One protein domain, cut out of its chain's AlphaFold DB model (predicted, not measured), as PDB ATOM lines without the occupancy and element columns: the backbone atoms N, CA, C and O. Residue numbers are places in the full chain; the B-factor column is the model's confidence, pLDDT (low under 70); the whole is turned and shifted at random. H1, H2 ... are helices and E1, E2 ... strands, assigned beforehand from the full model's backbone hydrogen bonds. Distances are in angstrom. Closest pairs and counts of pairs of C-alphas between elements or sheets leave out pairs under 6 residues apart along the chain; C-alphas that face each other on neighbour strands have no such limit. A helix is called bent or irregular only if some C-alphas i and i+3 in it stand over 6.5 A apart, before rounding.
ATOM      1  N   LEU A 178     -19.147 -43.151  33.738       95.12
ATOM      2  CA  LEU A 178     -17.853 -43.751  34.067       95.12
ATOM      3  C   LEU A 178     -17.996 -45.266  34.050       95.12
ATOM      4  O   LEU A 178     -18.876 -45.797  34.718       95.12
ATOM      5  N   TYR A 179     -17.108 -45.967  33.348       96.31
ATOM      6  CA  TYR A 179     -17.029 -47.424  33.422       96.31
ATOM      7  C   TYR A 179     -15.625 -47.813  33.856       96.31
ATOM      8  O   TYR A 179     -14.720 -47.995  33.050       96.31
ATOM      9  N   LEU A 180     -15.434 -47.956  35.154       97.19
ATOM     10  CA  LEU A 180     -14.140 -48.210  35.752       97.19
ATOM     11  C   LEU A 180     -13.822 -49.703  35.725       97.19
ATOM     12  O   LEU A 180     -14.656 -50.524  36.101       97.19
ATOM     13  N   LYS A 181     -12.605 -50.061  35.316       96.75
ATOM     14  CA  LYS A 181     -12.045 -51.408  35.490       96.75
ATOM     15  C   LYS A 181     -10.841 -51.360  36.410       96.75
ATOM     16  O   LYS A 181     -10.002 -50.465  36.287       96.75
ATOM     17  N   SER A 182     -10.763 -52.343  37.297       96.44
ATOM     18  CA  SER A 182      -9.656 -52.521  38.228       96.44
ATOM     19  C   SER A 182      -9.294 -53.997  38.334       96.44
ATOM     20  O   SER A 182     -10.180 -54.852  38.316       96.44
ATOM     21  N   ASP A 183      -8.006 -54.292  38.511       96.44
ATOM     22  CA  ASP A 183      -7.497 -55.641  38.806       96.44
ATOM     23  C   ASP A 183      -7.687 -56.040  40.283       96.44
ATOM     24  O   ASP A 183      -7.193 -57.075  40.737       96.44
ATOM     25  N   GLY A 184      -8.413 -55.212  41.037       94.88
ATOM     26  CA  GLY A 184      -8.777 -55.426  42.427       94.88
ATOM     27  C   GLY A 184      -8.229 -54.353  43.351       94.88
ATOM     28  O   GLY A 184      -7.474 -53.467  42.952       94.88
ATOM     29  N   ILE A 185      -8.621 -54.455  44.612       94.31
ATOM     30  CA  ILE A 185      -8.144 -53.612  45.704       94.31
ATOM     31  C   ILE A 185      -7.009 -54.334  46.426       94.31
ATOM     32  O   ILE A 185      -7.099 -55.539  46.664       94.31
ATOM     33  N   ASP A 186      -5.933 -53.617  46.724       90.81
ATOM     34  CA  ASP A 186      -4.786 -54.140  47.454       90.81
ATOM     35  C   ASP A 186      -5.032 -54.214  48.970       90.81
ATOM     36  O   ASP A 186      -6.054 -53.769  49.498       90.81
ATOM     37  N   SER A 187      -4.067 -54.776  49.699       80.25
ATOM     38  CA  SER A 187      -4.155 -54.898  51.156       80.25
ATOM     39  C   SER A 187      -4.061 -53.562  51.906       80.25
ATOM     40  O   SER A 187      -4.361 -53.524  53.094       80.25
ATOM     41  N   THR A 188      -3.605 -52.488  51.251       78.81
ATOM     42  CA  THR A 188      -3.558 -51.128  51.818       78.81
ATOM     43  C   THR A 188      -4.878 -50.376  51.635       78.81
ATOM     44  O   THR A 188      -5.073 -49.320  52.239       78.81
ATOM     45  N   GLY A 189      -5.799 -50.949  50.853       88.25
ATOM     46  CA  GLY A 189      -7.106 -50.397  50.528       88.25
ATOM     47  C   GLY A 189      -7.148 -49.675  49.182       88.25
ATOM     48  O   GLY A 189      -8.235 -49.333  48.728       88.25
ATOM     49  N   ALA A 190      -6.017 -49.453  48.514       92.75
ATOM     50  CA  ALA A 190      -5.950 -48.756  47.234       92.75
ATOM     51  C   ALA A 190      -6.307 -49.685  46.065       92.75
ATOM     52  O   ALA A 190      -6.027 -50.885  46.077       92.75
ATOM     53  N   ALA A 191      -6.906 -49.143  45.004       94.62
ATOM     54  CA  ALA A 191      -7.049 -49.897  43.760       94.62
ATOM     55  C   ALA A 191      -5.677 -50.229  43.153       94.62
ATOM     56  O   ALA A 191      -4.828 -49.355  43.016       94.62
ATOM     57  N   LYS A 192      -5.473 -51.474  42.711       94.94
ATOM     58  CA  LYS A 192      -4.230 -51.902  42.041       94.94
ATOM     59  C   LYS A 192      -4.037 -51.211  40.697       94.94
ATOM     60  O   LYS A 192      -2.941 -50.796  40.334       94.94
ATOM     61  N   THR A 193      -5.129 -51.115  39.948       95.25
ATOM     62  CA  THR A 193      -5.225 -50.423  38.665       95.25
ATOM     63  C   THR A 193      -6.577 -49.732  38.581       95.25
ATOM     64  O   THR A 193      -7.529 -50.126  39.258       95.25
ATOM     65  N   LEU A 194      -6.671 -48.687  37.766       96.25
ATOM     66  CA  LEU A 194      -7.933 -48.014  37.490       96.25
ATOM     67  C   LEU A 194      -7.899 -47.483  36.065       96.25
ATOM     68  O   LEU A 194      -6.943 -46.814  35.691       96.25
ATOM     69  N   LYS A 195      -8.907 -47.806  35.258       95.75
ATOM     70  CA  LYS A 195      -9.048 -47.297  33.887       95.75
ATOM     71  C   LYS A 195     -10.510 -47.057  33.566       95.75
ATOM     72  O   LYS A 195     -11.352 -47.841  33.996       95.75
ATOM     73  N   ASP A 196     -10.798 -46.037  32.763       94.00
ATOM     74  CA  ASP A 196     -12.117 -45.871  32.157       94.00
ATOM     75  C   ASP A 196     -12.209 -46.714  30.881       94.00
ATOM     76  O   ASP A 196     -11.482 -46.496  29.915       94.00
ATOM     77  N   PHE A 197     -13.102 -47.692  30.860       91.56
ATOM     78  CA  PHE A 197     -13.357 -48.536  29.703       91.56
ATOM     79  C   PHE A 197     -14.058 -47.784  28.567       91.56
ATOM     80  O   PHE A 197     -13.846 -48.121  27.403       91.56
ATOM     81  N   LEU A 198     -14.848 -46.750  28.880       87.88
ATOM     82  CA  LEU A 198     -15.505 -45.921  27.863       87.88
ATOM     83  C   LEU A 198     -14.533 -44.904  27.262       87.88
ATOM     84  O   LEU A 198     -14.695 -44.500  26.112       87.88
ATOM     85  N   ALA A 199     -13.508 -44.508  28.017       85.88
ATOM     86  CA  ALA A 199     -12.505 -43.528  27.621       85.88
ATOM     87  C   ALA A 199     -11.091 -44.041  27.937       85.88
ATOM     88  O   ALA A 199     -10.372 -43.481  28.758       85.88
ATOM     89  N   SER A 200     -10.682 -45.128  27.276       80.69
ATOM     90  CA  SER A 200      -9.426 -45.841  27.567       80.69
ATOM     91  C   SER A 200      -8.151 -45.031  27.319       80.69
ATOM     92  O   SER A 200      -7.093 -45.387  27.834       80.69
ATOM     93  N   SER A 201      -8.250 -43.943  26.551       79.81
ATOM     94  CA  SER A 201      -7.182 -42.964  26.350       79.81
ATOM     95  C   SER A 201      -7.008 -41.999  27.526       79.81
ATOM     96  O   SER A 201      -6.050 -41.230  27.518       79.81
ATOM     97  N   ASN A 202      -7.923 -41.991  28.501       83.75
ATOM     98  CA  ASN A 202      -7.811 -41.119  29.662       83.75
ATOM     99  C   ASN A 202      -6.552 -41.443  30.456       83.75
ATOM    100  O   ASN A 202      -6.249 -42.601  30.756       83.75
ATOM    101  N   GLU A 203      -5.843 -40.388  30.838       84.81
ATOM    102  CA  GLU A 203      -4.653 -40.518  31.654       84.81
ATOM    103  C   GLU A 203      -5.015 -41.099  33.026       84.81
ATOM    104  O   GLU A 203      -5.928 -40.636  33.714       84.81
ATOM    105  N   THR A 204      -4.271 -42.126  33.426       91.12
ATOM    106  CA  THR A 204      -4.255 -42.621  34.801       91.12
ATOM    107  C   THR A 204      -2.868 -42.382  35.360       91.12
ATOM    108  O   THR A 204      -1.893 -42.970  34.889       91.12
ATOM    109  N   ARG A 205      -2.779 -41.534  36.381       91.81
ATOM    110  CA  ARG A 205      -1.523 -41.199  37.042       91.81
ATOM    111  C   ARG A 205      -1.428 -41.940  38.363       91.81
ATOM    112  O   ARG A 205      -2.290 -41.802  39.224       91.81
ATOM    113  N   VAL A 206      -0.349 -42.683  38.565       92.75
ATOM    114  CA  VAL A 206      -0.064 -43.293  39.869       92.75
ATOM    115  C   VAL A 206       0.622 -42.255  40.753       92.75
ATOM    116  O   VAL A 206       1.663 -41.716  40.379       92.75
ATOM    117  N   SER A 207       0.044 -41.962  41.919       91.62
ATOM    118  CA  SER A 207       0.651 -41.072  42.919       91.62
ATOM    119  C   SER A 207       0.668 -41.724  44.295       91.62
ATOM    120  O   SER A 207      -0.189 -42.541  44.615       91.62
ATOM    121  N   THR A 208       1.656 -41.371  45.119       91.50
ATOM    122  CA  THR A 208       1.739 -41.862  46.502       91.50
ATOM    123  C   THR A 208       0.980 -40.917  47.427       91.50
ATOM    124  O   THR A 208       1.382 -39.768  47.591       91.50
ATOM    125  N   LEU A 209      -0.105 -41.397  48.031       91.12
ATOM    126  CA  LEU A 209      -0.996 -40.614  48.888       91.12
ATOM    127  C   LEU A 209      -0.640 -40.824  50.367       91.12
ATOM    128  O   LEU A 209      -1.391 -41.423  51.130       91.12
ATOM    129  N   GLY A 210       0.538 -40.355  50.786       85.81
ATOM    130  CA  GLY A 210       0.992 -40.484  52.175       85.81
ATOM    131  C   GLY A 210       0.959 -41.935  52.677       85.81
ATOM    132  O   GLY A 210       1.571 -42.815  52.077       85.81
ATOM    133  N   GLN A 211       0.229 -42.184  53.768       84.38
ATOM    134  CA  GLN A 211       0.082 -43.522  54.359       84.38
ATOM    135  C   GLN A 211      -0.803 -44.480  53.541       84.38
ATOM    136  O   GLN A 211      -0.768 -45.680  53.787       84.38
ATOM    137  N   TYR A 212      -1.564 -43.975  52.563       86.50
ATOM    138  CA  TYR A 212      -2.448 -44.771  51.701       86.50
ATOM    139  C   TYR A 212      -1.713 -45.416  50.516       86.50
ATOM    140  O   TYR A 212      -2.347 -46.031  49.665       86.50
ATOM    141  N   GLY A 213      -0.386 -45.263  50.431       87.81
ATOM    142  CA  GLY A 213       0.432 -45.920  49.413       87.81
ATOM    143  C   GLY A 213       0.202 -45.400  47.992       87.81
ATOM    144  O   GLY A 213      -0.233 -44.263  47.775       87.81
ATOM    145  N   GLN A 214       0.555 -46.222  47.003       92.31
ATOM    146  CA  GLN A 214       0.391 -45.892  45.588       92.31
ATOM    147  C   GLN A 214      -1.072 -46.038  45.173       92.31
ATOM    148  O   GLN A 214      -1.643 -47.113  45.280       92.31
ATOM    149  N   ASN A 215      -1.660 -44.957  44.663       94.38
ATOM    150  CA  ASN A 215      -3.041 -44.930  44.197       94.38
ATOM    151  C   ASN A 215      -3.088 -44.525  42.715       94.38
ATOM    152  O   ASN A 215      -2.493 -43.502  42.344       94.38
ATOM    153  N   PRO A 216      -3.786 -45.288  41.856       96.25
ATOM    154  CA  PRO A 216      -4.085 -44.875  40.496       96.25
ATOM    155  C   PRO A 216      -5.194 -43.817  40.514       96.25
ATOM    156  O   PRO A 216      -6.327 -44.083  40.914       96.25
ATOM    157  N   LEU A 217      -4.858 -42.610  40.066       96.56
ATOM    158  CA  LEU A 217      -5.769 -41.479  39.935       96.56
ATOM    159  C   LEU A 217      -6.139 -41.308  38.464       96.56
ATOM    160  O   LEU A 217      -5.290 -40.985  37.632       96.56
ATOM    161  N   LEU A 218      -7.405 -41.546  38.145       96.19
ATOM    162  CA  LEU A 218      -7.941 -41.470  36.789       96.19
ATOM    163  C   LEU A 218      -8.512 -40.075  36.527       96.19
ATOM    164  O   LEU A 218      -9.346 -39.612  37.302       96.19
ATOM    165  N   LEU A 219      -8.107 -39.433  35.429       94.19
ATOM    166  CA  LEU A 219      -8.687 -38.162  34.989       94.19
ATOM    167  C   LEU A 219     -10.141 -38.359  34.513       94.19
ATOM    168  O   LEU A 219     -10.429 -39.261  33.718       94.19
ATOM    169  N   ILE A 220     -11.051 -37.499  34.974       94.06
ATOM    170  CA  ILE A 220     -12.488 -37.545  34.672       94.06
ATOM    171  C   ILE A 220     -13.016 -36.229  34.097       94.06
ATOM    172  O   ILE A 220     -12.407 -35.168  34.229       94.06
ATOM    173  N   ASP A 221     -14.185 -36.321  33.464       93.38
ATOM    174  CA  ASP A 221     -14.904 -35.183  32.895       93.38
ATOM    175  C   ASP A 221     -15.307 -34.178  33.985       93.38
ATOM    176  O   ASP A 221     -15.809 -34.557  35.048       93.38
ATOM    177  N   SER A 222     -15.127 -32.887  33.709       93.69
ATOM    178  CA  SER A 222     -15.526 -31.802  34.613       93.69
ATOM    179  C   SER A 222     -17.021 -31.830  34.956       93.69
ATOM    180  O   SER A 222     -17.395 -31.580  36.100       93.69
ATOM    181  N   SER A 223     -17.886 -32.227  34.022       93.44
ATOM    182  CA  SER A 223     -19.331 -32.359  34.252       93.44
ATOM    183  C   SER A 223     -19.639 -33.422  35.306       93.44
ATOM    184  O   SER A 223     -20.499 -33.202  36.154       93.44
ATOM    185  N   ILE A 224     -18.905 -34.543  35.312       94.38
ATOM    186  CA  ILE A 224     -19.034 -35.579  36.349       94.38
ATOM    187  C   ILE A 224     -18.593 -35.030  37.707       94.38
ATOM    188  O   ILE A 224     -19.271 -35.243  38.712       94.38
ATOM    189  N   MET A 225     -17.481 -34.289  37.739       94.94
ATOM    190  CA  MET A 225     -17.012 -33.660  38.970       94.94
ATOM    191  C   MET A 225     -18.076 -32.719  39.551       94.94
ATOM    192  O   MET A 225     -18.364 -32.811  40.740       94.94
ATOM    193  N   ILE A 226     -18.707 -31.871  38.730       93.06
ATOM    194  CA  ILE A 226     -19.791 -30.977  39.176       93.06
ATOM    195  C   ILE A 226     -20.950 -31.757  39.811       93.06
ATOM    196  O   ILE A 226     -21.486 -31.325  40.830       93.06
ATOM    197  N   GLN A 227     -21.307 -32.927  39.274       92.31
ATOM    198  CA  GLN A 227     -22.335 -33.774  39.886       92.31
ATOM    199  C   GLN A 227     -21.896 -34.291  41.261       92.31
ATOM    200  O   GLN A 227     -22.669 -34.231  42.218       92.31
ATOM    201  N   ALA A 228     -20.639 -34.721  41.395       93.00
ATOM    202  CA  ALA A 228     -20.074 -35.145  42.674       93.00
ATOM    203  C   ALA A 228     -20.007 -34.002  43.706       93.00
ATOM    204  O   ALA A 228     -20.239 -34.252  44.893       93.00
ATOM    205  N   MET A 229     -19.764 -32.757  43.269       91.50
ATOM    206  CA  MET A 229     -19.674 -31.572  44.136       91.50
ATOM    207  C   MET A 229     -20.964 -31.269  44.908       91.50
ATOM    208  O   MET A 229     -20.905 -30.654  45.972       91.50
ATOM    209  N   ASN A 230     -22.124 -31.722  44.419       86.94
ATOM    210  CA  ASN A 230     -23.404 -31.526  45.104       86.94
ATOM    211  C   ASN A 230     -23.469 -32.217  46.477       86.94
ATOM    212  O   ASN A 230     -24.317 -31.846  47.285       86.94
ATOM    213  N   LEU A 231     -22.600 -33.208  46.732       89.38
ATOM    214  CA  LEU A 231     -22.519 -33.988  47.974       89.38
ATOM    215  C   LEU A 231     -23.891 -34.471  48.484       89.38
ATOM    216  O   LEU A 231     -24.226 -34.344  49.661       89.38
ATOM    217  N   LYS A 232     -24.702 -35.021  47.574       91.00
ATOM    218  CA  LYS A 232     -26.046 -35.554  47.844       91.00
ATOM    219  C   LYS A 232     -26.103 -37.034  47.508       91.00
ATOM    220  O   LYS A 232     -25.362 -37.500  46.654       91.00
ATOM    221  N   GLU A 233     -26.991 -37.765  48.171       92.06
ATOM    222  CA  GLU A 233     -27.231 -39.173  47.856       92.06
ATOM    223  C   GLU A 233     -27.658 -39.354  46.394       92.06
ATOM    224  O   GLU A 233     -28.511 -38.623  45.891       92.06
ATOM    225  N   MET A 234     -27.046 -40.333  45.727       92.81
ATOM    226  CA  MET A 234     -27.335 -40.709  44.344       92.81
ATOM    227  C   MET A 234     -27.865 -42.148  44.344       92.81
ATOM    228  O   MET A 234     -27.070 -43.101  44.309       92.81
ATOM    229  N   PRO A 235     -29.193 -42.332  44.463       92.44
ATOM    230  CA  PRO A 235     -29.796 -43.656  44.512       92.44
ATOM    231  C   PRO A 235     -29.674 -44.358  43.156       92.44
ATOM    232  O   PRO A 235     -29.779 -43.716  42.115       92.44
ATOM    233  N   LYS A 236     -29.450 -45.679  43.174       92.69
ATOM    234  CA  LYS A 236     -29.433 -46.566  41.993       92.69
ATOM    235  C   LYS A 236     -28.704 -45.953  40.783       92.69
ATOM    236  O   LYS A 236     -29.221 -45.926  39.674       92.69
ATOM    237  N   THR A 237     -27.486 -45.465  41.003       94.88
ATOM    238  CA  THR A 237     -26.719 -44.664  40.034       94.88
ATOM    239  C   THR A 237     -25.764 -45.487  39.164       94.88
ATOM    240  O   THR A 237     -24.982 -44.928  38.392       94.88
ATOM    241  N   GLY A 238     -25.780 -46.814  39.290       96.75
ATOM    242  CA  GLY A 238     -24.903 -47.681  38.514       96.75
ATOM    243  C   GLY A 238     -24.946 -49.152  38.913       96.75
ATOM    244  O   GLY A 238     -25.886 -49.617  39.563       96.75
ATOM    245  N   PHE A 239     -23.891 -49.884  38.552       97.38
ATOM    246  CA  PHE A 239     -23.684 -51.269  38.978       97.38
ATOM    247  C   PHE A 239     -22.210 -51.577  39.254       97.38
ATOM    248  O   PHE A 239     -21.310 -50.917  38.735       97.38
ATOM    249  N   ILE A 240     -21.971 -52.647  40.010       97.56
ATOM    250  CA  ILE A 240     -20.663 -53.293  40.134       97.56
ATOM    251  C   ILE A 240     -20.760 -54.745  39.659       97.56
ATOM    252  O   ILE A 240     -21.676 -55.471  40.044       97.56
ATOM    253  N   TYR A 241     -19.833 -55.160  38.799       96.38
ATOM    254  CA  TYR A 241     -19.714 -56.518  38.270       96.38
ATOM    255  C   TYR A 241     -18.417 -57.152  38.765       96.38
ATOM    256  O   TYR A 241     -17.339 -56.565  38.655       96.38
ATOM    257  N   TYR A 242     -18.523 -58.350  39.329       96.06
ATOM    258  CA  TYR A 242     -17.414 -59.019  40.000       96.06
ATOM    259  C   TYR A 242     -16.816 -60.139  39.143       96.06
ATOM    260  O   TYR A 242     -17.454 -60.674  38.236       96.06
ATOM    261  N   SER A 243     -15.604 -60.568  39.496       93.12
ATOM    262  CA  SER A 243     -14.919 -61.715  38.877       93.12
ATOM    263  C   SER A 243     -15.711 -63.035  38.898       93.12
ATOM    264  O   SER A 243     -15.547 -63.857  37.999       93.12
ATOM    265  N   ASP A 244     -16.603 -63.236  39.874       90.00
ATOM    266  CA  ASP A 244     -17.506 -64.399  39.951       90.00
ATOM    267  C   ASP A 244     -18.749 -64.278  39.042       90.00
ATOM    268  O   ASP A 244     -19.652 -65.112  39.107       90.00
ATOM    269  N   LYS A 245     -18.795 -63.244  38.191       87.50
ATOM    270  CA  LYS A 245     -19.882 -62.909  37.259       87.50
ATOM    271  C   LYS A 245     -21.204 -62.514  37.919       87.50
ATOM    272  O   LYS A 245     -22.230 -62.404  37.238       87.50
ATOM    273  N   THR A 246     -21.213 -62.287  39.230       91.00
ATOM    274  CA  THR A 246     -22.352 -61.645  39.891       91.00
ATOM    275  C   THR A 246     -22.325 -60.137  39.651       91.00
ATOM    276  O   THR A 246     -21.286 -59.559  39.327       91.00
ATOM    277  N   VAL A 247     -23.489 -59.500  39.767       93.38
ATOM    278  CA  VAL A 247     -23.639 -58.054  39.598       93.38
ATOM    279  C   VAL A 247     -24.556 -57.524  40.690       93.38
ATOM    280  O   VAL A 247     -25.556 -58.167  41.007       93.38
ATOM    281  N   ASP A 248     -24.228 -56.365  41.240       95.06
ATOM    282  CA  ASP A 248     -25.098 -55.625  42.152       95.06
ATOM    283  C   ASP A 248     -25.404 -54.251  41.537       95.06
ATOM    284  O   ASP A 248     -24.502 -53.590  41.020       95.06
ATOM    285  N   ALA A 249     -26.660 -53.798  41.612       95.81
ATOM    286  CA  ALA A 249     -26.963 -52.375  41.446       95.81
ATOM    287  C   ALA A 249     -26.392 -51.601  42.634       95.81
ATOM    288  O   ALA A 249     -26.408 -52.102  43.763       95.81
ATOM    289  N   ILE A 250     -25.933 -50.376  42.394       96.50
ATOM    290  CA  ILE A 250     -25.283 -49.563  43.419       96.50
ATOM    291  C   ILE A 250     -25.884 -48.167  43.545       96.50
ATOM    292  O   ILE A 250     -26.459 -47.634  42.598       96.50
ATOM    293  N   SER A 251     -25.677 -47.572  44.712       95.75
ATOM    294  CA  SER A 251     -25.937 -46.167  45.022       95.75
ATOM    295  C   SER A 251     -24.654 -45.525  45.550       95.75
ATOM    296  O   SER A 251     -23.783 -46.219  46.088       95.75
ATOM    297  N   LEU A 252     -24.547 -44.202  45.431       95.62
ATOM    298  CA  LEU A 252     -23.487 -43.428  46.072       95.62
ATOM    299  C   LEU A 252     -24.068 -42.630  47.237       95.62
ATOM    300  O   LEU A 252     -24.901 -41.745  47.045       95.62
ATOM    301  N   SER A 253     -23.605 -42.925  48.448       93.75
ATOM    302  CA  SER A 253     -23.999 -42.201  49.659       93.75
ATOM    303  C   SER A 253     -22.880 -41.241  50.068       93.75
ATOM    304  O   SER A 253     -21.736 -41.687  50.213       93.75
ATOM    305  N   PRO A 254     -23.157 -39.938  50.255       92.88
ATOM    306  CA  PRO A 254     -22.123 -38.967  50.579       92.88
ATOM    307  C   PRO A 254     -21.521 -39.249  51.956       92.88
ATOM    308  O   PRO A 254     -22.230 -39.488  52.935       92.88
ATOM    309  N   VAL A 255     -20.198 -39.172  52.044       91.19
ATOM    310  CA  VAL A 255     -19.477 -39.179  53.316       91.19
ATOM    311  C   VAL A 255     -19.265 -37.727  53.724       91.19
ATOM    312  O   VAL A 255     -18.406 -37.039  53.176       91.19
ATOM    313  N   LEU A 256     -20.092 -37.245  54.653       84.38
ATOM    314  CA  LEU A 256     -20.095 -35.842  55.077       84.38
ATOM    315  C   LEU A 256     -18.772 -35.427  55.733       84.38
ATOM    316  O   LEU A 256     -18.131 -36.227  56.410       84.38
ATOM    317  N   TYR A 257     -18.413 -34.148  55.592       75.94
ATOM    318  CA  TYR A 257     -17.184 -33.564  56.152       75.94
ATOM    319  C   TYR A 257     -17.091 -33.684  57.677       75.94
ATOM    320  O   TYR A 257     -16.008 -33.817  58.232       75.94
ATOM    321  N   THR A 258     -18.241 -33.671  58.353       69.06
ATOM    322  CA  THR A 258     -18.356 -33.797  59.812       69.06
ATOM    323  C   THR A 258     -18.267 -35.237  60.305       69.06
ATOM    324  O   THR A 258     -18.326 -35.471  61.511       69.06
ATOM    325  N   ASN A 259     -18.164 -36.215  59.401       64.12
ATOM    326  CA  ASN A 259     -17.980 -37.601  59.788       64.12
ATOM    327  C   ASN A 259     -16.557 -37.763  60.340       64.12
ATOM    328  O   ASN A 259     -15.597 -37.852  59.579       64.12
ATOM    329  N   THR A 260     -16.428 -37.778  61.670       51.28
ATOM    330  CA  THR A 260     -15.167 -37.865  62.432       51.28
ATOM    331  C   THR A 260     -14.530 -39.256  62.372       51.28
ATOM    332  O   THR A 260     -13.997 -39.752  63.367       51.28
ATOM    333  N   ASN A 261     -14.637 -39.936  61.231       56.31
ATOM    334  CA  ASN A 261     -14.093 -41.268  61.051       56.31
ATOM    335  C   ASN A 261     -12.565 -41.153  60.963       56.31
ATOM    336  O   ASN A 261     -12.037 -40.661  59.970       56.31
ATOM    337  N   SER A 262     -11.848 -41.619  61.990       59.22
ATOM    338  CA  SER A 262     -10.373 -41.567  62.084       59.22
ATOM    339  C   SER A 262      -9.639 -42.380  61.009       59.22
ATOM    340  O   SER A 262      -8.412 -42.402  60.951       59.22
ATOM    341  N   ASP A 263     -10.401 -43.086  60.187       68.19
ATOM    342  CA  ASP A 263      -9.966 -44.121  59.267       68.19
ATOM    343  C   ASP A 263      -9.381 -43.560  57.955       68.19
ATOM    344  O   ASP A 263      -8.617 -44.248  57.274       68.19
ATOM    345  N   PHE A 264      -9.682 -42.308  57.588       80.12
ATOM    346  CA  PHE A 264      -9.013 -41.609  56.486       80.12
ATOM    347  C   PHE A 264      -9.004 -40.083  56.671       80.12
ATOM    348  O   PHE A 264      -9.920 -39.521  57.258       80.12
ATOM    349  N   THR A 265      -8.004 -39.395  56.108       87.00
ATOM    350  CA  THR A 265      -7.813 -37.936  56.248       87.00
ATOM    351  C   THR A 265      -8.016 -37.168  54.939       87.00
ATOM    352  O   THR A 265      -7.547 -36.042  54.796       87.00
ATOM    353  N   PHE A 266      -8.735 -37.736  53.958       90.19
ATOM    354  CA  PHE A 266      -8.884 -37.142  52.616       90.19
ATOM    355  C   PHE A 266      -9.411 -35.695  52.605       90.19
ATOM    356  O   PHE A 266      -9.050 -34.940  51.705       90.19
ATOM    357  N   TYR A 267     -10.240 -35.298  53.578       89.25
ATOM    358  CA  TYR A 267     -10.746 -33.924  53.696       89.25
ATOM    359  C   TYR A 267      -9.793 -32.963  54.417       89.25
ATOM    360  O   TYR A 267      -9.825 -31.768  54.120       89.25
ATOM    361  N   GLU A 268      -8.966 -33.463  55.333       87.81
ATOM    362  CA  GLU A 268      -8.060 -32.664  56.168       87.81
ATOM    363  C   GLU A 268      -6.703 -32.471  55.475       87.81
ATOM    364  O   GLU A 268      -6.217 -31.353  55.326       87.81
ATOM    365  N   ASP A 269      -6.132 -33.554  54.943       90.62
ATOM    366  CA  ASP A 269      -4.789 -33.601  54.358       90.62
ATOM    367  C   ASP A 269      -4.779 -33.294  52.841       90.62
ATOM    368  O   ASP A 269      -3.886 -33.748  52.120       90.62
ATOM    369  N   LYS A 270      -5.751 -32.527  52.313       92.81
ATOM    370  CA  LYS A 270      -5.924 -32.304  50.855       92.81
ATOM    371  C   LYS A 270      -4.629 -31.881  50.153       92.81
ATOM    372  O   LYS A 270      -4.259 -32.468  49.138       92.81
ATOM    373  N   GLU A 271      -3.928 -30.892  50.708       92.94
ATOM    374  CA  GLU A 271      -2.675 -30.371  50.141       92.94
ATOM    375  C   GLU A 271      -1.547 -31.405  50.199       92.94
ATOM    376  O   GLU A 271      -0.837 -31.624  49.222       92.94
ATOM    377  N   LYS A 272      -1.415 -32.111  51.324       93.44
ATOM    378  CA  LYS A 272      -0.398 -33.152  51.510       93.44
ATOM    379  C   LYS A 272      -0.598 -34.329  50.552       93.44
ATOM    380  O   LYS A 272       0.383 -34.894  50.075       93.44
ATOM    381  N   LEU A 273      -1.847 -34.711  50.289       94.25
ATOM    382  CA  LEU A 273      -2.181 -35.863  49.451       94.25
ATOM    383  C   LEU A 273      -2.185 -35.515  47.957       94.25
ATOM    384  O   LEU A 273      -1.656 -36.281  47.154       94.25
ATOM    385  N   TYR A 274      -2.741 -34.364  47.576       95.94
ATOM    386  CA  TYR A 274      -3.013 -34.024  46.173       95.94
ATOM    387  C   TYR A 274      -2.262 -32.781  45.669       95.94
ATOM    388  O   TYR A 274      -2.338 -32.458  44.484       95.94
ATOM    389  N   GLY A 275      -1.482 -32.097  46.512       93.06
ATOM    390  CA  GLY A 275      -0.772 -30.856  46.167       93.06
ATOM    391  C   GLY A 275       0.200 -30.977  44.988       93.06
ATOM    392  O   GLY A 275       0.409 -30.004  44.268       93.06
ATOM    393  N   ASN A 276       0.718 -32.177  44.705       91.19
ATOM    394  CA  ASN A 276       1.647 -32.441  43.592       91.19
ATOM    395  C   ASN A 276       0.969 -32.848  42.270       91.19
ATOM    396  O   ASN A 276       1.646 -33.117  41.269       91.19
ATOM    397  N   LEU A 277      -0.359 -32.951  42.257       91.94
ATOM    398  CA  LEU A 277      -1.110 -33.218  41.039       91.94
ATOM    399  C   LEU A 277      -1.266 -31.931  40.218       91.94
ATOM    400  O   LEU A 277      -1.356 -30.817  40.753       91.94
ATOM    401  N   SER A 278      -1.267 -32.115  38.899       91.75
ATOM    402  CA  SER A 278      -1.599 -31.074  37.931       91.75
ATOM    403  C   SER A 278      -3.066 -30.656  38.078       91.75
ATOM    404  O   SER A 278      -3.866 -31.426  38.610       91.75
ATOM    405  N   PRO A 279      -3.436 -29.457  37.607       92.69
ATOM    406  CA  PRO A 279      -4.837 -29.068  37.520       92.69
ATOM    407  C   PRO A 279      -5.669 -30.072  36.713       92.69
ATOM    408  O   PRO A 279      -5.182 -30.646  35.740       92.69
ATOM    409  N   GLY A 280      -6.914 -30.289  37.130       93.94
ATOM    410  CA  GLY A 280      -7.803 -31.291  36.548       93.94
ATOM    411  C   GLY A 280      -8.714 -31.953  37.580       93.94
ATOM    412  O   GLY A 280      -8.643 -31.665  38.776       93.94
ATOM    413  N   ASN A 281      -9.572 -32.856  37.107       95.56
ATOM    414  CA  ASN A 281     -10.507 -33.605  37.943       95.56
ATOM    415  C   ASN A 281     -10.136 -35.083  37.921       95.56
ATOM    416  O   ASN A 281     -10.003 -35.671  36.851       95.56
ATOM    417  N   TYR A 282      -9.987 -35.680  39.093       96.12
ATOM    418  CA  TYR A 282      -9.496 -37.036  39.263       96.12
ATOM    419  C   TYR A 282     -10.449 -37.853  40.119       96.12
ATOM    420  O   TYR A 282     -11.148 -37.321  40.983       96.12
ATOM    421  N   ILE A 283     -10.414 -39.165  39.923       97.25
ATOM    422  CA  ILE A 283     -10.996 -40.120  40.855       97.25
ATOM    423  C   ILE A 283      -9.975 -41.168  41.267       97.25
ATOM    424  O   ILE A 283      -9.099 -41.542  40.486       97.25
ATOM    425  N   HIS A 284     -10.140 -41.693  42.472       96.88
ATOM    426  CA  HIS A 284      -9.527 -42.949  42.886       96.88
ATOM    427  C   HIS A 284     -10.495 -43.742  43.765       96.88
ATOM    428  O   HIS A 284     -11.525 -43.222  44.209       96.88
ATOM    429  N   LEU A 285     -10.196 -45.026  43.949       96.00
ATOM    430  CA  LEU A 285     -10.998 -45.938  44.759       96.00
ATOM    431  C   LEU A 285     -10.196 -46.363  45.980       96.00
ATOM    432  O   LEU A 285      -9.010 -46.680  45.864       96.00
ATOM    433  N   TYR A 286     -10.872 -46.420  47.122       93.19
ATOM    434  CA  TYR A 286     -10.261 -46.802  48.385       93.19
ATOM    435  C   TYR A 286     -11.207 -47.678  49.205       93.19
ATOM    436  O   TYR A 286     -12.394 -47.382  49.304       93.19
ATOM    437  N   VAL A 287     -10.702 -48.746  49.814       90.31
ATOM    438  CA  VAL A 287     -11.459 -49.601  50.733       90.31
ATOM    439  C   VAL A 287     -10.846 -49.528  52.118       90.31
ATOM    440  O   VAL A 287      -9.660 -49.788  52.289       90.31
ATOM    441  N   ASN A 288     -11.671 -49.251  53.124       81.50
ATOM    442  CA  ASN A 288     -11.260 -49.326  54.523       81.50
ATOM    443  C   ASN A 288     -12.407 -49.816  55.406       81.50
ATOM    444  O   ASN A 288     -13.543 -49.388  55.227       81.50
ATOM    445  N   ASN A 289     -12.121 -50.718  56.349       71.00
ATOM    446  CA  ASN A 289     -13.067 -51.190  57.367       71.00
ATOM    447  C   ASN A 289     -14.457 -51.568  56.809       71.00
ATOM    448  O   ASN A 289     -15.491 -51.332  57.431       71.00
ATOM    449  N   SER A 290     -14.482 -52.232  55.647       74.00
ATOM    450  CA  SER A 290     -15.687 -52.646  54.897       74.00
ATOM    451  C   SER A 290     -16.448 -51.543  54.143       74.00
ATOM    452  O   SER A 290     -17.512 -51.833  53.594       74.00
ATOM    453  N   PHE A 291     -15.939 -50.312  54.091       82.94
ATOM    454  CA  PHE A 291     -16.447 -49.249  53.222       82.94
ATOM    455  C   PHE A 291     -15.708 -49.264  51.892       82.94
ATOM    456  O   PHE A 291     -14.479 -49.243  51.873       82.94
ATOM    457  N   SER A 292     -16.458 -49.267  50.794       91.69
ATOM    458  CA  SER A 292     -15.917 -49.112  49.446       91.69
ATOM    459  C   SER A 292     -16.131 -47.672  49.023       91.69
ATOM    460  O   SER A 292     -17.262 -47.265  48.786       91.69
ATOM    461  N   LEU A 293     -15.068 -46.884  48.959       93.69
ATOM    462  CA  LEU A 293     -15.131 -45.458  48.687       93.69
ATOM    463  C   LEU A 293     -14.727 -45.158  47.246       93.69
ATOM    464  O   LEU A 293     -13.765 -45.720  46.718       93.69
ATOM    465  N   ILE A 294     -15.436 -44.208  46.647       96.31
ATOM    466  CA  ILE A 294     -14.980 -43.460  45.480       96.31
ATOM    467  C   ILE A 294     -14.689 -42.027  45.921       96.31
ATOM    468  O   ILE A 294     -15.517 -41.371  46.560       96.31
ATOM    469  N   VAL A 295     -13.480 -41.560  45.619       96.56
ATOM    470  CA  VAL A 295     -12.985 -40.244  46.022       96.56
ATOM    471  C   VAL A 295     -12.813 -39.393  44.775       96.56
ATOM    472  O   VAL A 295     -11.980 -39.700  43.926       96.56
ATOM    473  N   PHE A 296     -13.593 -38.321  44.680       97.38
ATOM    474  CA  PHE A 296     -13.503 -37.314  43.631       97.38
ATOM    475  C   PHE A 296     -12.612 -36.168  44.104       97.38
ATOM    476  O   PHE A 296     -12.798 -35.653  45.207       97.38
ATOM    477  N   VAL A 297     -11.654 -35.761  43.279       97.00
ATOM    478  CA  VAL A 297     -10.680 -34.712  43.590       97.00
ATOM    479  C   VAL A 297     -10.669 -33.705  42.449       97.00
ATOM    480  O   VAL A 297     -10.393 -34.073  41.313       97.00
ATOM    481  N   SER A 298     -10.932 -32.435  42.738       96.12
ATOM    482  CA  SER A 298     -10.793 -31.347  41.767       96.12
ATOM    483  C   SER A 298      -9.624 -30.461  42.152       96.12
ATOM    484  O   SER A 298      -9.526 -30.014  43.293       96.12
ATOM    485  N   ILE A 299      -8.739 -30.208  41.195       95.56
ATOM    486  CA  ILE A 299      -7.636 -29.263  41.316       95.56
ATOM    487  C   ILE A 299      -7.908 -28.146  40.326       95.56
ATOM    488  O   ILE A 299      -7.613 -28.254  39.134       95.56
ATOM    489  N   ASN A 300      -8.505 -27.086  40.846       94.25
ATOM    490  CA  ASN A 300      -8.935 -25.918  40.098       94.25
ATOM    491  C   ASN A 300      -8.283 -24.661  40.707       94.25
ATOM    492  O   ASN A 300      -7.338 -24.745  41.497       94.25
ATOM    493  N   PHE A 301      -8.763 -23.484  40.329       94.56
ATOM    494  CA  PHE A 301      -8.263 -22.206  40.778       94.56
ATOM    495  C   PHE A 301      -9.395 -21.301  41.240       94.56
ATOM    496  O   PHE A 301     -10.451 -21.219  40.613       94.56
ATOM    497  N   VAL A 302      -9.127 -20.586  42.325       95.62
ATOM    498  CA  VAL A 302      -9.931 -19.460  42.782       95.62
ATOM    499  C   VAL A 302      -9.288 -18.185  42.254       95.62
ATOM    500  O   VAL A 302      -8.096 -17.963  42.459       95.62
ATOM    501  N   VAL A 303     -10.069 -17.353  41.574       96.12
ATOM    502  CA  VAL A 303      -9.679 -15.988  41.215       96.12
ATOM    503  C   VAL A 303     -10.283 -15.053  42.250       96.12
ATOM    504  O   VAL A 303     -11.502 -15.031  42.430       96.12
ATOM    505  N   ASP A 304      -9.446 -14.315  42.971       92.06
ATOM    506  CA  ASP A 304      -9.921 -13.330  43.939       92.06
ATOM    507  C   ASP A 304     -10.310 -12.001  43.269       92.06
ATOM    508  O   ASP A 304     -10.120 -11.776  42.071       92.06
ATOM    509  N   SER A 305     -10.855 -11.078  44.059       86.56
ATOM    510  CA  SER A 305     -11.257  -9.749  43.585       86.56
ATOM    511  C   SER A 305     -10.121  -8.890  43.015       86.56
ATOM    512  O   SER A 305     -10.412  -7.882  42.374       86.56
ATOM    513  N   ASN A 306      -8.859  -9.277  43.222       88.00
ATOM    514  CA  ASN A 306      -7.672  -8.613  42.686       88.00
ATOM    515  C   ASN A 306      -7.112  -9.329  41.440       88.00
ATOM    516  O   ASN A 306      -6.000  -9.013  41.016       88.00
ATOM    517  N   ASN A 307      -7.853 -10.279  40.850       89.31
ATOM    518  CA  ASN A 307      -7.405 -11.150  39.756       89.31
ATOM    519  C   ASN A 307      -6.204 -12.044  40.105       89.31
ATOM    520  O   ASN A 307      -5.503 -12.522  39.209       89.31
ATOM    521  N   GLN A 308      -5.947 -12.305  41.389       92.19
ATOM    522  CA  GLN A 308      -4.925 -13.277  41.765       92.19
ATOM    523  C   GLN A 308      -5.506 -14.687  41.685       92.19
ATOM    524  O   GLN A 308      -6.603 -14.959  42.177       92.19
ATOM    525  N   LYS A 309      -4.756 -15.579  41.034       92.75
ATOM    526  CA  LYS A 309      -5.115 -16.980  40.817       92.75
ATOM    527  C   LYS A 309      -4.497 -17.832  41.924       92.75
ATOM    528  O   LYS A 309      -3.276 -17.940  42.012       92.75
ATOM    529  N   HIS A 310      -5.338 -18.467  42.727       94.25
ATOM    530  CA  HIS A 310      -4.941 -19.314  43.851       94.25
ATOM    531  C   HIS A 310      -5.307 -20.765  43.560       94.25
ATOM    532  O   HIS A 310      -6.427 -21.043  43.136       94.25
ATOM    533  N   LYS A 311      -4.376 -21.703  43.762       94.69
ATOM    534  CA  LYS A 311      -4.662 -23.137  43.613       94.69
ATOM    535  C   LYS A 311      -5.705 -23.554  44.650       94.69
ATOM    536  O   LYS A 311      -5.580 -23.198  45.816       94.69
ATOM    537  N   ASN A 312      -6.697 -24.325  44.221       95.75
ATOM    538  CA  ASN A 312      -7.765 -24.820  45.072       95.75
ATOM    539  C   ASN A 312      -7.978 -26.322  44.848       95.75
ATOM    540  O   ASN A 312      -8.190 -26.761  43.718       95.75
ATOM    541  N   ILE A 313      -7.919 -27.098  45.924       96.94
ATOM    542  CA  ILE A 313      -8.105 -28.548  45.936       96.94
ATOM    543  C   ILE A 313      -9.399 -28.856  46.677       96.94
ATOM    544  O   ILE A 313      -9.492 -28.636  47.885       96.94
ATOM    545  N   GLU A 314     -10.375 -29.393  45.957       96.12
ATOM    546  CA  GLU A 314     -11.664 -29.834  46.485       96.12
ATOM    547  C   GLU A 314     -11.719 -31.360  46.465       96.12
ATOM    548  O   GLU A 314     -11.241 -31.999  45.527       96.12
ATOM    549  N   VAL A 315     -12.298 -31.959  47.501       95.38
ATOM    550  CA  VAL A 315     -12.407 -33.418  47.632       95.38
ATOM    551  C   VAL A 315     -13.844 -33.756  47.983       95.38
ATOM    552  O   VAL A 315     -14.427 -33.076  48.818       95.38
ATOM    553  N   TYR A 316     -14.406 -34.801  47.382       94.81
ATOM    554  CA  TYR A 316     -15.752 -35.289  47.674       94.81
ATOM    555  C   TYR A 316     -15.721 -36.810  47.733       94.81
ATOM    556  O   TYR A 316     -15.298 -37.471  46.785       94.81
ATOM    557  N   VAL A 317     -16.137 -37.370  48.863       94.50
ATOM    558  CA  VAL A 317     -16.059 -38.806  49.127       94.50
ATOM    559  C   VAL A 317     -17.463 -39.390  49.157       94.50
ATOM    560  O   VAL A 317     -18.343 -38.881  49.853       94.50
ATOM    561  N   TYR A 318     -17.652 -40.493  48.439       94.81
ATOM    562  CA  TYR A 318     -18.886 -41.269  48.465       94.81
ATOM    563  C   TYR A 318     -18.599 -42.717  48.833       94.81
ATOM    564  O   TYR A 318     -17.649 -43.320  48.335       94.81
ATOM    565  N   ASN A 319     -19.459 -43.289  49.669       94.12
ATOM    566  CA  ASN A 319     -19.517 -44.725  49.871       94.12
ATOM    567  C   ASN A 319     -20.349 -45.364  48.754       94.12
ATOM    568  O   ASN A 319     -21.488 -44.971  48.511       94.12
ATOM    569  N   ILE A 320     -19.780 -46.380  48.120       95.50
ATOM    570  CA  ILE A 320     -20.444 -47.252  47.162       95.50
ATOM    571  C   ILE A 320     -21.207 -48.303  47.970       95.50
ATOM    572  O   ILE A 320     -20.613 -49.174  48.608       95.50
ATOM    573  N   ALA A 321     -22.533 -48.211  47.952       94.19
ATOM    574  CA  ALA A 321     -23.439 -49.154  48.600       94.19
ATOM    575  C   ALA A 321     -24.247 -49.919  47.551       94.19
ATOM    576  O   ALA A 321     -24.361 -49.483  46.406       94.19
ATOM    577  N   LYS A 322     -24.841 -51.050  47.934       94.62
ATOM    578  CA  LYS A 322     -25.874 -51.683  47.113       94.62
ATOM    579  C   LYS A 322     -27.099 -50.776  47.043       94.62
ATOM    580  O   LYS A 322     -27.405 -50.059  47.995       94.62
ATOM    581  N   ALA A 323     -27.823 -50.844  45.932       91.50
ATOM    582  CA  ALA A 323     -29.009 -50.016  45.729       91.50
ATOM    583  C   ALA A 323     -30.142 -50.299  46.736       91.50
ATOM    584  O   ALA A 323     -30.968 -49.427  46.977       91.50
ATOM    585  N   ASP A 324     -30.158 -51.483  47.354       88.31
ATOM    586  CA  ASP A 324     -31.087 -51.875  48.422       88.31
ATOM    587  C   ASP A 324     -30.646 -51.417  49.831       88.31
ATOM    588  O   ASP A 324     -31.251 -51.809  50.829       88.31
ATOM    589  N   GLY A 325     -29.586 -50.607  49.929       83.12
ATOM    590  CA  GLY A 325     -29.001 -50.142  51.189       83.12
ATOM    591  C   GLY A 325     -27.998 -51.116  51.817       83.12
ATOM    592  O   GLY A 325     -27.393 -50.806  52.846       83.12
ATOM    593  N   GLY A 326     -27.782 -52.289  51.211       88.00
ATOM    594  CA  GLY A 326     -26.770 -53.247  51.641       88.00
ATOM    595  C   GLY A 326     -25.332 -52.764  51.408       88.00
ATOM    596  O   GLY A 326     -25.053 -51.860  50.620       88.00
ATOM    597  N   ARG A 327     -24.365 -53.405  52.074       88.31
ATOM    598  CA  ARG A 327     -22.935 -53.143  51.838       88.31
ATOM    599  C   ARG A 327     -22.423 -53.918  50.626       88.31
ATOM    600  O   ARG A 327     -22.831 -55.057  50.382       88.31
ATOM    601  N   ILE A 328     -21.467 -53.327  49.914       90.62
ATOM    602  CA  ILE A 328     -20.672 -54.051  48.921       90.62
ATOM    603  C   ILE A 328     -19.783 -55.059  49.644       90.62
ATOM    604  O   ILE A 328     -19.118 -54.745  50.629       90.62
ATOM    605  N   SER A 329     -19.772 -56.299  49.156       88.62
ATOM    606  CA  SER A 329     -18.931 -57.346  49.730       88.62
ATOM    607  C   SER A 329     -17.481 -57.128  49.309       88.62
ATOM    608  O   SER A 329     -17.067 -57.596  48.248       88.62
ATOM    609  N   PHE A 330     -16.689 -56.475  50.159       86.12
ATOM    610  CA  PHE A 330     -15.296 -56.151  49.847       86.12
ATOM    611  C   PHE A 330     -14.438 -57.395  49.504       86.12
ATOM    612  O   PHE A 330     -13.552 -57.324  48.659       86.12
ATOM    613  N   PHE A 331     -14.760 -58.581  50.039       89.06
ATOM    614  CA  PHE A 331     -14.106 -59.857  49.682       89.06
ATOM    615  C   PHE A 331     -14.241 -60.266  48.199       89.06
ATOM    616  O   PHE A 331     -13.551 -61.180  47.730       89.06
ATOM    617  N   LYS A 332     -15.167 -59.639  47.458       92.44
ATOM    618  CA  LYS A 332     -15.333 -59.844  46.014       92.44
ATOM    619  C   LYS A 332     -14.437 -58.934  45.170       92.44
ATOM    620  O   LYS A 332     -14.290 -59.212  43.985       92.44
ATOM    621  N   ILE A 333     -13.851 -57.894  45.771       93.06
ATOM    622  CA  ILE A 333     -13.024 -56.887  45.087       93.06
ATOM    623  C   ILE A 333     -11.584 -56.821  45.611       93.06
ATOM    624  O   ILE A 333     -10.711 -56.349  44.892       93.06
ATOM    625  N   ILE A 334     -11.296 -57.320  46.821       92.50
ATOM    626  CA  ILE A 334      -9.910 -57.496  47.284       92.50
ATOM    627  C   ILE A 334      -9.212 -58.527  46.401       92.50
ATOM    628  O   ILE A 334      -9.712 -59.641  46.235       92.50
ATOM    629  N   ASP A 335      -8.066 -58.129  45.849       92.88
ATOM    630  CA  ASP A 335      -7.198 -58.934  44.985       92.88
ATOM    631  C   ASP A 335      -7.906 -59.607  43.795       92.88
ATOM    632  O   ASP A 335      -7.389 -60.560  43.211       92.88
ATOM    633  N   LYS A 336      -9.092 -59.115  43.426       95.50
ATOM    634  CA  LYS A 336      -9.952 -59.690  42.394       95.50
ATOM    635  C   LYS A 336     -10.412 -58.607  41.429       95.50
ATOM    636  O   LYS A 336     -10.917 -57.584  41.893       95.50
ATOM    637  N   PRO A 337     -10.337 -58.848  40.110       97.19
ATOM    638  CA  PRO A 337     -10.836 -57.899  39.135       97.19
ATOM    639  C   PRO A 337     -12.323 -57.602  39.316       97.19
ATOM    640  O   PRO A 337     -13.121 -58.497  39.626       97.19
ATOM    641  N   PHE A 338     -12.689 -56.348  39.080       97.06
ATOM    642  CA  PHE A 338     -14.072 -55.895  39.074       97.06
ATOM    643  C   PHE A 338     -14.273 -54.743  38.090       97.06
ATOM    644  O   PHE A 338     -13.332 -54.082  37.640       97.06
ATOM    645  N   GLU A 339     -15.537 -54.509  37.770       97.44
ATOM    646  CA  GLU A 339     -15.987 -53.427  36.913       97.44
ATOM    647  C   GLU A 339     -17.033 -52.598  37.655       97.44
ATOM    648  O   GLU A 339     -17.935 -53.155  38.277       97.44
ATOM    649  N   LEU A 340     -16.928 -51.276  37.590       97.81
ATOM    650  CA  LEU A 340     -17.814 -50.336  38.266       97.81
ATOM    651  C   LEU A 340     -18.337 -49.324  37.251       97.81
ATOM    652  O   LEU A 340     -17.580 -48.499  36.749       97.81
ATOM    653  N   TYR A 341     -19.630 -49.382  36.960       98.12
ATOM    654  CA  TYR A 341     -20.300 -48.425  36.090       98.12
ATOM    655  C   TYR A 341     -21.087 -47.415  36.919       98.12
ATOM    656  O   TYR A 341     -21.832 -47.811  37.813       98.12
ATOM    657  N   LEU A 342     -20.951 -46.133  36.590       97.31
ATOM    658  CA  LEU A 342     -21.690 -45.015  37.169       97.31
ATOM    659  C   LEU A 342     -22.275 -44.168  36.041       97.31
ATOM    660  O   LEU A 342     -21.581 -43.853  35.072       97.31
ATOM    661  N   THR A 343     -23.528 -43.759  36.192       95.25
ATOM    662  CA  THR A 343     -24.180 -42.802  35.298       95.25
ATOM    663  C   THR A 343     -24.681 -41.590  36.069       95.25
ATOM    664  O   THR A 343     -25.252 -41.716  37.153       95.25
ATOM    665  N   PHE A 344     -24.474 -40.417  35.478       92.12
ATOM    666  CA  PHE A 344     -25.005 -39.138  35.934       92.12
ATOM    667  C   PHE A 344     -25.978 -38.536  34.902       92.12
ATOM    668  O   PHE A 344     -26.288 -37.349  34.970       92.12
ATOM    669  N   SER A 345     -26.431 -39.334  33.925       88.88
ATOM    670  CA  SER A 345     -27.503 -38.954  32.999       88.88
ATOM    671  C   SER A 345     -28.860 -39.263  33.609       88.88
ATOM    672  O   SER A 345     -29.092 -40.390  34.053       88.88
ATOM    673  N   ASN A 346     -29.793 -38.318  33.516       85.50
ATOM    674  CA  ASN A 346     -31.169 -38.546  33.953       85.50
ATOM    675  C   ASN A 346     -31.835 -39.651  33.120       85.50
ATOM    676  O   ASN A 346     -32.501 -40.534  33.660       85.50
ATOM    677  N   GLN A 347     -31.612 -39.643  31.802       88.38
ATOM    678  CA  GLN A 347     -32.169 -40.646  30.894       88.38
ATOM    679  C   GLN A 347     -31.656 -42.053  31.222       88.38
ATOM    680  O   GLN A 347     -32.425 -43.014  31.255       88.38
ATOM    681  N   THR A 348     -30.356 -42.198  31.474       91.06
ATOM    682  CA  THR A 348     -29.774 -43.506  31.791       91.06
ATOM    683  C   THR A 348     -30.139 -43.983  33.192       91.06
ATOM    684  O   THR A 348     -30.361 -45.179  33.375       91.06
ATOM    685  N   GLN A 349     -30.255 -43.078  34.169       90.25
ATOM    686  CA  GLN A 349     -30.762 -43.422  35.498       90.25
ATOM    687  C   GLN A 349     -32.188 -43.980  35.415       90.25
ATOM    688  O   GLN A 349     -32.449 -45.036  35.984       90.25
ATOM    689  N   GLN A 350     -33.072 -43.387  34.605       90.50
ATOM    690  CA  GLN A 350     -34.416 -43.935  34.369       90.50
ATOM    691  C   GLN A 350     -34.384 -45.336  33.734       90.50
ATOM    692  O   GLN A 350     -35.125 -46.224  34.157       90.50
ATOM    693  N   GLN A 351     -33.509 -45.574  32.748       91.19
ATOM    694  CA  GLN A 351     -33.346 -46.911  32.154       91.19
ATOM    695  C   GLN A 351     -32.857 -47.936  33.187       91.19
ATOM    696  O   GLN A 351     -33.356 -49.059  33.239       91.19
ATOM    697  N   LEU A 352     -31.911 -47.547  34.044       92.62
ATOM    698  CA  LEU A 352     -31.407 -48.383  35.130       92.62
ATOM    699  C   LEU A 352     -32.483 -48.653  36.193       92.62
ATOM    700  O   LEU A 352     -32.578 -49.764  36.718       92.62
ATOM    701  N   GLU A 353     -33.328 -47.674  36.507       89.12
ATOM    702  CA  GLU A 353     -34.484 -47.833  37.393       89.12
ATOM    703  C   GLU A 353     -35.475 -48.863  36.857       89.12
ATOM    704  O   GLU A 353     -35.867 -49.760  37.607       89.12
ATOM    705  N   GLN A 354     -35.785 -48.796  35.562       86.25
ATOM    706  CA  GLN A 354     -36.714 -49.695  34.872       86.25
ATOM    707  C   GLN A 354     -36.124 -51.080  34.570       86.25
ATOM    708  O   GLN A 354     -36.872 -52.021  34.299       86.25
ATOM    709  N   ALA A 355     -34.798 -51.236  34.627       85.50
ATOM    710  CA  ALA A 355     -34.144 -52.510  34.371       85.50
ATOM    711  C   ALA A 355     -34.565 -53.573  35.401       85.50
ATOM    712  O   ALA A 355     -34.239 -53.491  36.588       85.50
ATOM    713  N   SER A 356     -35.239 -54.618  34.917       77.94
ATOM    714  CA  SER A 356     -35.642 -55.785  35.713       77.94
ATOM    715  C   SER A 356     -34.460 -56.682  36.099       77.94
ATOM    716  O   SER A 356     -34.537 -57.430  37.071       77.94
ATOM    717  N   ASN A 357     -33.353 -56.604  35.353       85.44
ATOM    718  CA  ASN A 357     -32.137 -57.367  35.600       85.44
ATOM    719  C   ASN A 357     -30.897 -56.526  35.264       85.44
ATOM    720  O   ASN A 357     -30.675 -56.119  34.123       85.44
ATOM    721  N   ILE A 358     -30.044 -56.318  36.264       91.06
ATOM    722  CA  ILE A 358     -28.839 -55.494  36.145       91.06
ATOM    723  C   ILE A 358     -27.784 -56.135  35.232       91.06
ATOM    724  O   ILE A 358     -27.026 -55.419  34.579       91.06
ATOM    725  N   LYS A 359     -27.754 -57.471  35.103       89.00
ATOM    726  CA  LYS A 359     -26.860 -58.147  34.144       89.00
ATOM    727  C   LYS A 359     -27.210 -57.758  32.714       89.00
ATOM    728  O   LYS A 359     -26.308 -57.514  31.919       89.00
ATOM    729  N   ILE A 360     -28.504 -57.672  32.406       84.56
ATOM    730  CA  ILE A 360     -28.996 -57.254  31.089       84.56
ATOM    731  C   ILE A 360     -28.624 -55.791  30.837       84.56
ATOM    732  O   ILE A 360     -28.023 -55.485  29.810       84.56
ATOM    733  N   PHE A 361     -28.869 -54.910  31.810       91.62
ATOM    734  CA  PHE A 361     -28.473 -53.505  31.707       91.62
ATOM    735  C   PHE A 361     -26.965 -53.340  31.443       91.62
ATOM    736  O   PHE A 361     -26.561 -52.604  30.546       91.62
ATOM    737  N   ARG A 362     -26.104 -54.098  32.139       92.94
ATOM    738  CA  ARG A 362     -24.656 -54.106  31.862       92.94
ATOM    739  C   ARG A 362     -24.344 -54.488  30.409       92.94
ATOM    740  O   ARG A 362     -23.459 -53.879  29.808       92.94
ATOM    741  N   LYS A 363     -25.044 -55.466  29.825       88.44
ATOM    742  CA  LYS A 363     -24.859 -55.835  28.408       88.44
ATOM    743  C   LYS A 363     -25.267 -54.711  27.462       88.44
ATOM    744  O   LYS A 363     -24.562 -54.480  26.484       88.44
ATOM    745  N   GLN A 364     -26.342 -53.987  27.773       90.38
ATOM    746  CA  GLN A 364     -26.761 -52.808  27.006       90.38
ATOM    747  C   GLN A 364     -25.683 -51.719  27.035       90.38
ATOM    748  O   GLN A 364     -25.340 -51.181  25.985       90.38
ATOM    749  N   VAL A 365     -25.069 -51.460  28.197       93.75
ATOM    750  CA  VAL A 365     -23.923 -50.538  28.316       93.75
ATOM    751  C   VAL A 365     -22.743 -50.997  27.450       93.75
ATOM    752  O   VAL A 365     -22.153 -50.199  26.722       93.75
ATOM    753  N   LEU A 366     -22.405 -52.290  27.483       92.00
ATOM    754  CA  LEU A 366     -21.320 -52.852  26.671       92.00
ATOM    755  C   LEU A 366     -21.591 -52.742  25.163       92.00
ATOM    756  O   LEU A 366     -20.692 -52.370  24.406       92.00
ATOM    757  N   ALA A 367     -22.822 -53.018  24.733       90.19
ATOM    758  CA  ALA A 367     -23.248 -52.853  23.347       90.19
ATOM    759  C   ALA A 367     -23.216 -51.379  22.914       90.19
ATOM    760  O   ALA A 367     -22.705 -51.074  21.837       90.19
ATOM    761  N   ALA A 368     -23.676 -50.460  23.771       90.81
ATOM    762  CA  ALA A 368     -23.650 -49.019  23.523       90.81
ATOM    763  C   ALA A 368     -22.221 -48.472  23.358       90.81
ATOM    764  O   ALA A 368     -22.004 -47.553  22.570       90.81
ATOM    765  N   ASN A 369     -21.237 -49.067  24.040       89.81
ATOM    766  CA  ASN A 369     -19.816 -48.747  23.875       89.81
ATOM    767  C   ASN A 369     -19.166 -49.408  22.635       89.81
ATOM    768  O   ASN A 369     -17.966 -49.268  22.421       89.81
ATOM    769  N   GLY A 370     -19.921 -50.160  21.828       87.62
ATOM    770  CA  GLY A 370     -19.392 -50.877  20.662       87.62
ATOM    771  C   GLY A 370     -18.591 -52.139  21.006       87.62
ATOM    772  O   GLY A 370     -17.902 -52.686  20.149       87.62
TER     773      GLY A 370
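Overview. This is residues 178 to 370 of the 584 residues of an uncharacterized protein of Veillonella atypica (UniProt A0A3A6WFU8). One antiparallel sheet of nine strands curls round like most of a barrel, with residues 183 to 203 wound near its open side, between the edge strands E1 and E2. The hairpin E7 and E8 is much longer than the other strands, and its far end, residues 302 to 310, sticks out as an arm; H1 packs on E6, E7 and E8, while H3 and H4 pack on the sheet around E4, away from that arm. The printed part has 193 residues, with named elements in the order E1 E2 E3 H1 E4 E5 H2 E6 E7 E8 E9 H3 H4. Across the sheet the order is E1, E9, E4, E5, E8, E7, E6, E3, E2, and the class is mixed, helices and strands. The whole is compact, with a radius of gyration of the C-alphas of 16.5 A, yet elongated in outline, spanning 55 by 36 by 34 A.

Arrangement. E1, residues 178 to 182, is an edge strand, and its antiparallel neighbour is E9, residues 338 to 343, with N 180 and O 340 2.7 A apart. Residues 180 to 181 of E1 also pair, antiparallel, with residues 195 to 196. E2, residues 204 to 208, the other edge strand, forms a hairpin with E3, residues 214 to 219; N 215 and O 207 are 2.8 A apart. H1, residues 222 to 229, is on the sheet. E4, residues 234 to 242, bends by 50 degrees at residue 237; it has E9 as one neighbour, with N 241 and O 339 2.8 A apart. E4 forms a hairpin with E5, residues 247 to 254, where N 240 and O 248 are 2.9 A apart. H2, residues 270 to 274, is on the sheet at a height of 5.3 A, over none of the strands. E6, residues 280 to 288, E7, residues 291 to 304, and E8, residues 309 to 322, form a meander, each strand the antiparallel neighbour of the one before. N 293 and O 286 are 2.7 A apart between E7 and E6, and N 298 and O 314 2.8 A between E7 and E8. The pairing of E3 is staggered: residues 214 to 218 pair with E2, residues 218 to 219 with E6, where N 218 and O 283 are 2.9 A apart. E8 also neighbours E5, with N 319 and O 253 2.8 A apart. The sheet is a folded sheet, bent back on itself into two leaves: E1 and E9 face E5, E8, E7, E6, E3 and E2, with E4 as the hinge. The closest C-alphas of H1 and E7 are those of Met 225 and Phe 296, 6.9 A apart. H3, residues 346 to 354, is on the sheet at a height over the sheet of 9.1 A and lies over E4, on which 5 of its 9 C-alphas fall when dropped onto the local plane, and only just not over E9, on which 2 fall; the closest C-alphas of H3 and E4 are those of Gln 349 and Thr 237, 6.2 A apart. H4, residues 358 to 368, on the same face, stands at 89 degrees to E4 on the local plane, across the strands. H3 and H4 are close but not clearly touching, with the C-alphas of Leu 352 and Phe 361 closest at 6.8 A. In H1, H2, H3 and H4 every O i to N i+4 pair is within hydrogen-bond range.

Along the chain. E1 begins at C-alpha 178, (-17.853, -43.751, 34.067). From first to last C-alpha, E6 measures 25.7 A, E7 37.7 A and E8 40.9 A. E7 ends at C-alpha 304, (-9.921, -13.330, 43.939). H4, 15.1 A long, ends at C-alpha 368, (-23.650, -49.019, 23.523).

Size, cuts and confidence. The C-alphas farthest apart, those of Asp 244 and Asn 306, are 56.7 A apart. The printed part has no cut. The long links are E1 to E2, E5 to H2 and E8 to E9. Mean pLDDT of the printed part is 90.7, and residues 258 to 263 are under 70.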